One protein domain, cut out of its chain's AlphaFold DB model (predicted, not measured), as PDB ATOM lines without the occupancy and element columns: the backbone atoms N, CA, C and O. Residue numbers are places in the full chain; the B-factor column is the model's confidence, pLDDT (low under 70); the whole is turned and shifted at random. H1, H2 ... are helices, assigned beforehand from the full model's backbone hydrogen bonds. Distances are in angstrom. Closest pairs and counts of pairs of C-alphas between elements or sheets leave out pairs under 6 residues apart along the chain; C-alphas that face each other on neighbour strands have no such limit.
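This is residues 2 to 46 of the 103 residues of the protein "NB-ARC domain-containing protein" of Triticum aestivum (UniProt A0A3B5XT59). Four helices, two longer and two very short, make an open ring: H2 forms one side, residues 22 to 26 turn the chain to H3 on the opposite side, and H4 returns to a place near the first part of H2. H1 lies between the first part of H2 and the later part of H3, while residues 24 to 29, of which 27 to 29 belong to H3, stick out at the far end of the ring. The printed part has 45 residues, with four named helices in the order H1, H2, H3, H4 and no named strand; the class is all helix. The whole is compact, with a radius of gyration of the C-alphas of 10.2 A, and its C-alphas span 26 by 18 by 18 A.

The longest helix is H2, residues 10 to 21. H1, residues 2 to 5, is close to H2 but not clearly touching it; their closest C-alphas, those of Leu 3 and Ile 13, are 7.0 A apart. H4, residues 39 to 42, is also close to H2 but not clearly touching; their closest C-alphas, those of Ala 12 and Leu 42, are 7.3 A apart. H3, residues 27 to 36, is only just apart from H2, with the closest C-alphas 8.5 A from each other. H1 and H3 are close but not clearly touching, and their closest C-alphas, those of Ile 2 and Asn 34, are 5.6 A apart. H1 and H4 are only just apart, at 8.0 A between their closest C-alphas. H3 and H4 are apart. In H2 and H3 every O i to N i+4 pair is within hydrogen-bond range; H1 and H4 are too short for such a pair, and each has its 1 O i to N i+3 pair within range.

H2 runs from C-alpha 10 at (105.957, 254.968, 238.619) to C-alpha 21 at (117.241, 265.489, 233.438), a length of 16.3 A. H3 is 14.2 A long and begins with C-alpha 27 at (119.677, 261.669, 220.325). H1 is 5.2 A long and H4 5.3 A; H4 ends with C-alpha 42 at (117.807, 250.380, 238.813).

The two C-alphas farthest apart, those of Ala 27 and Pro 46, are 28.9 A from each other. The printed part has no cut, and its links H1 to H2, H2 to H3 and H3 to H4 are tight. The mean pLDDT of the printed part is 73.0; residues 36 to 46 are under 70, and the mean for H4 is 52.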
ATOM      1  N   ILE A   2     112.976 253.755 226.457       74.25
ATOM      2  CA  ILE A   2     113.265 253.662 227.894       74.25
ATOM      3  C   ILE A   2     111.995 253.378 228.713       74.25
ATOM      4  O   ILE A   2     112.013 252.514 229.578       74.25
ATOM      5  N   LEU A   3     110.853 253.969 228.340       76.75
ATOM      6  CA  LEU A   3     109.558 253.710 228.990       76.75
ATOM      7  C   LEU A   3     109.142 252.230 228.987       76.75
ATOM      8  O   LEU A   3     108.551 251.765 229.957       76.75
ATOM      9  N   LYS A   4     109.480 251.469 227.935       77.12
ATOM     10  CA  LYS A   4     109.214 250.020 227.899       77.12
ATOM     11  C   LYS A   4     110.055 249.265 228.934       77.12
ATOM     12  O   LYS A   4     109.584 248.264 229.459       77.12
ATOM     13  N   LYS A   5     111.262 249.750 229.252       71.88
ATOM     14  CA  LYS A   5     112.121 249.181 230.303       71.88
ATOM     15  C   LYS A   5     111.610 249.511 231.712       71.88
ATOM     16  O   LYS A   5     111.829 248.722 232.618       71.88
ATOM     17  N   CYS A   6     110.878 250.615 231.891       73.19
ATOM     18  CA  CYS A   6     110.286 250.988 233.181       73.19
ATOM     19  C   CYS A   6     109.052 250.155 233.572       73.19
ATOM     20  O   CYS A   6     108.580 250.278 234.698       73.19
ATOM     21  N   LYS A   7     108.484 249.366 232.645       71.31
ATOM     22  CA  LYS A   7     107.323 248.480 232.870       71.31
ATOM     23  C   LYS A   7     106.111 249.133 233.550       71.31
ATOM     24  O   LYS A   7     105.347 248.476 234.244       71.31
ATOM     25  N   GLY A   8     105.932 250.441 233.361       71.75
ATOM     26  CA  GLY A   8     104.840 251.194 233.981       71.75
ATOM     27  C   GLY A   8     104.975 251.403 235.493       71.75
ATOM     28  O   GLY A   8     104.057 251.953 236.092       71.75
ATOM     29  N   LEU A   9     106.097 251.017 236.108       72.19
ATOM     30  CA  LEU A   9     106.371 251.278 237.518       72.19
ATOM     31  C   LEU A   9     106.637 252.781 237.700       72.19
ATOM     32  O   LEU A   9     107.639 253.274 237.171       72.19
ATOM     33  N   PRO A  10     105.793 253.521 238.451       77.44
ATOM     34  CA  PRO A  10     105.957 254.968 238.619       77.44
ATOM     35  C   PRO A  10     107.350 255.339 239.132       77.44
ATOM     36  O   PRO A  10     107.975 256.267 238.629       77.44
ATOM     37  N   LEU A  11     107.884 254.539 240.055       73.12
ATOM     38  CA  LEU A  11     109.208 254.730 240.629       73.12
ATOM     39  C   LEU A  11     110.345 254.576 239.606       73.12
ATOM     40  O   LEU A  11     111.250 255.408 239.552       73.12
ATOM     41  N   ALA A  12     110.289 253.555 238.747       72.31
ATOM     42  CA  ALA A  12     111.285 253.379 237.690       72.31
ATOM     43  C   ALA A  12     111.257 254.556 236.699       72.31
ATOM     44  O   ALA A  12     112.302 255.012 236.237       72.31
ATOM     45  N   ILE A  13     110.063 255.086 236.407       79.31
ATOM     46  CA  ILE A  13     109.881 256.258 235.539       79.31
ATOM     47  C   ILE A  13     110.484 257.512 236.181       79.31
ATOM     48  O   ILE A  13     111.254 258.204 235.518       79.31
ATOM     49  N   VAL A  14     110.177 257.790 237.452       80.44
ATOM     50  CA  VAL A  14     110.700 258.966 238.171       80.44
ATOM     51  C   VAL A  14     112.221 258.901 238.298       80.44
ATOM     52  O   VAL A  14     112.898 259.885 238.012       80.44
ATOM     53  N   THR A  15     112.769 257.733 238.635       76.81
ATOM     54  CA  THR A  15     114.219 257.527 238.795       76.81
ATOM     55  C   THR A  15     114.965 257.787 237.490       76.81
ATOM     56  O   THR A  15     115.895 258.594 237.444       76.81
ATOM     57  N   ILE A  16     114.528 257.151 236.397       77.00
ATOM     58  CA  ILE A  16     115.168 257.330 235.092       77.00
ATOM     59  C   ILE A  16     114.935 258.755 234.568       77.00
ATOM     60  O   ILE A  16     115.841 259.340 233.980       77.00
ATOM     61  N   GLY A  17     113.760 259.343 234.811       81.19
ATOM     62  CA  GLY A  17     113.457 260.730 234.456       81.19
ATOM     63  C   GLY A  17     114.372 261.737 235.157       81.19
ATOM     64  O   GLY A  17     114.913 262.626 234.502       81.19
ATOM     65  N   GLY A  18     114.602 261.565 236.463       83.44
ATOM     66  CA  GLY A  18     115.524 262.393 237.244       83.44
ATOM     67  C   GLY A  18     116.974 262.248 236.784       83.44
ATOM     68  O   GLY A  18     117.665 263.248 236.598       83.44
ATOM     69  N   PHE A  19     117.421 261.021 236.508       77.81
ATOM     70  CA  PHE A  19     118.750 260.776 235.947       77.81
ATOM     71  C   PHE A  19     118.921 261.432 234.565       77.81
ATOM     72  O   PHE A  19     119.904 262.133 234.327       77.81
ATOM     73  N   LEU A  20     117.934 261.276 233.676       78.19
ATOM     74  CA  LEU A  20     117.920 261.864 232.332       78.19
ATOM     75  C   LEU A  20     117.914 263.397 232.334       78.19
ATOM     76  O   LEU A  20     118.468 264.004 231.415       78.19
ATOM     77  N   ALA A  21     117.304 264.031 233.339       84.81
ATOM     78  CA  ALA A  21     117.241 265.489 233.438       84.81
ATOM     79  C   ALA A  21     118.640 266.135 233.456       84.81
ATOM     80  O   ALA A  21     118.823 267.217 232.881       84.81
ATOM     81  N   ASN A  22     119.614 265.423 234.034       80.94
ATOM     82  CA  ASN A  22     121.003 265.849 234.199       80.94
ATOM     83  C   ASN A  22     121.924 265.441 233.033       80.94
ATOM     84  O   ASN A  22     123.103 265.783 233.047       80.94
ATOM     85  N   GLN A  23     121.414 264.727 232.023       78.81
ATOM     86  CA  GLN A  23     122.208 264.243 230.888       78.81
ATOM     87  C   GLN A  23     122.100 265.161 229.655       78.81
ATOM     88  O   GLN A  23     121.112 265.896 229.494       78.81
ATOM     89  N   PRO A  24     123.082 265.113 228.730       84.88
ATOM     90  CA  PRO A  24     123.003 265.809 227.452       84.88
ATOM     91  C   PRO A  24     121.760 265.384 226.666       84.88
ATOM     92  O   PRO A  24     121.490 264.201 226.453       84.88
ATOM     93  N   LYS A  25     120.990 266.367 226.195       85.19
ATOM     94  CA  LYS A  25     119.714 266.152 225.493       85.19
ATOM     95  C   LYS A  25     119.933 265.863 224.004       85.19
ATOM     96  O   LYS A  25     119.325 266.496 223.146       85.19
ATOM     97  N   THR A  26     120.847 264.942 223.693       87.62
ATOM     98  CA  THR A  26     121.190 264.560 222.317       87.62
ATOM     99  C   THR A  26     120.688 263.155 221.999       87.62
ATOM    100  O   THR A  26     120.726 262.249 222.831       87.62
ATOM    101  N   ALA A  27     120.231 262.951 220.761       83.06
ATOM    102  CA  ALA A  27     119.677 261.669 220.325       83.06
ATOM    103  C   ALA A  27     120.684 260.508 220.439       83.06
ATOM    104  O   ALA A  27     120.294 259.379 220.733       83.06
ATOM    105  N   LEU A  28     121.976 260.785 220.236       83.44
ATOM    106  CA  LEU A  28     123.043 259.791 220.347       83.44
ATOM    107  C   LEU A  28     123.238 259.325 221.795       83.44
ATOM    108  O   LEU A  28     123.284 258.120 222.040       83.44
ATOM    109  N   GLU A  29     123.305 260.256 222.747       79.06
ATOM    110  CA  GLU A  29     123.449 259.926 224.170       79.06
ATOM    111  C   GLU A  29     122.206 259.202 224.691       79.06
ATOM    112  O   GLU A  29     122.314 258.202 225.394       79.06
ATOM    113  N   TRP A  30     121.015 259.597 224.238       82.38
ATOM    114  CA  TRP A  30     119.770 258.907 224.589       82.38
ATOM    115  C   TRP A  30     119.700 257.488 224.018       82.38
ATOM    116  O   TRP A  30     119.163 256.588 224.668       82.38
ATOM    117  N   LYS A  31     120.247 257.263 222.817       81.62
ATOM    118  CA  LYS A  31     120.330 255.931 222.210       81.62
ATOM    119  C   LYS A  31     121.293 255.032 222.984       81.62
ATOM    120  O   LYS A  31     120.890 253.931 223.358       81.62
ATOM    121  N   LYS A  32     122.499 255.527 223.295       77.19
ATOM    122  CA  LYS A  32     123.465 254.820 224.149       77.19
ATOM    123  C   LYS A  32     122.846 254.490 225.502       77.19
ATOM    124  O   LYS A  32     122.917 253.347 225.930       77.19
ATOM    125  N   LEU A  33     122.159 255.441 226.130       73.38
ATOM    126  CA  LEU A  33     121.505 255.208 227.412       73.38
ATOM    127  C   LEU A  33     120.399 254.153 227.312       73.38
ATOM    128  O   LEU A  33     120.318 253.240 228.123       73.38
ATOM    129  N   ASN A  34     119.562 254.218 226.276       76.56
ATOM    130  CA  ASN A  34     118.537 253.205 226.047       76.56
ATOM    131  C   ASN A  34     119.141 251.807 225.807       76.56
ATOM    132  O   ASN A  34     118.484 250.818 226.128       76.56
ATOM    133  N   GLU A  35     120.350 251.708 225.256       75.62
ATOM    134  CA  GLU A  35     121.081 250.448 225.079       75.62
ATOM    135  C   GLU A  35     121.717 249.960 226.395       75.62
ATOM    136  O   GLU A  35     121.580 248.780 226.712       75.62
ATOM    137  N   HIS A  36     122.288 250.862 227.203       68.88
ATOM    138  CA  HIS A  36     123.071 250.535 228.405       68.88
ATOM    139  C   HIS A  36     122.284 250.507 229.720       68.88
ATOM    140  O   HIS A  36     122.758 249.859 230.649       68.88
ATOM    141  N   ILE A  37     121.081 251.112 229.790       66.38
ATOM    142  CA  ILE A  37     120.167 250.963 230.938       66.38
ATOM    143  C   ILE A  37     119.854 249.479 231.071       66.38
ATOM    144  O   ILE A  37     118.992 248.919 230.379       66.38
ATOM    145  N   SER A  38     120.603 248.833 231.940       58.06
ATOM    146  CA  SER A  38     120.372 247.487 232.399       58.06
ATOM    147  C   SER A  38     119.585 247.612 233.694       58.06
ATOM    148  O   SER A  38     119.737 248.568 234.450       58.06
ATOM    149  N   VAL A  39     118.704 246.649 233.952       54.12
ATOM    150  CA  VAL A  39     117.904 246.583 235.188       54.12
ATOM    151  C   VAL A  39     118.793 246.655 236.448       54.12
ATOM    152  O   VAL A  39     118.331 247.037 237.514       54.12
ATOM    153  N   VAL A  40     120.091 246.381 236.300       46.75
ATOM    154  CA  VAL A  40     121.142 246.515 237.313       46.75
ATOM    155  C   VAL A  40     121.371 247.966 237.767       46.75
ATOM    156  O   VAL A  40     121.572 248.195 238.953       46.75
ATOM    157  N   GLU A  41     121.259 248.979 236.902       52.00
ATOM    158  CA  GLU A  41     121.370 250.388 237.337       52.00
ATOM    159  C   GLU A  41     120.142 250.842 238.147       52.00
ATOM    160  O   GLU A  41     120.242 251.731 238.990       52.00
ATOM    161  N   LEU A  42     118.991 250.179 237.968       54.09
ATOM    162  CA  LEU A  42     117.807 250.380 238.813       54.09
ATOM    163  C   LEU A  42     117.978 249.767 240.216       54.09
ATOM    164  O   LEU A  42     117.275 250.184 241.134       54.09
ATOM    165  N   GLN A  43     118.913 248.825 240.405       47.47
ATOM    166  CA  GLN A  43     119.243 248.233 241.713       47.47
ATOM    167  C   GLN A  43     119.997 249.177 242.648       47.47
ATOM    168  O   GLN A  43     120.002 248.937 243.849       47.47
ATOM    169  N   MET A  44     120.546 250.282 242.138       51.03
ATOM    170  CA  MET A  44     121.147 251.340 242.961       51.03
ATOM    171  C   MET A  44     120.105 252.323 243.524       51.03
ATOM    172  O   MET A  44     120.467 253.349 244.096       51.03
ATOM    173  N   ASN A  45     118.807 252.048 243.344       61.94
ATOM    174  CA  ASN A  45     117.732 252.852 243.912       61.94
ATOM    175  C   ASN A  45     117.423 252.391 245.357       61.94
ATOM    176  O   ASN A  45     116.958 251.260 245.530       61.94
ATOM    177  N   PRO A  46     117.580 253.261 246.376       66.00
ATOM    178  CA  PRO A  46     117.238 252.955 247.771       66.00
ATOM    179  C   PRO A  46     115.791 252.473 247.969       66.00
ATOM    180  O   PRO A  46     115.502 251.676 248.861       66.00
TER     181      PRO A  46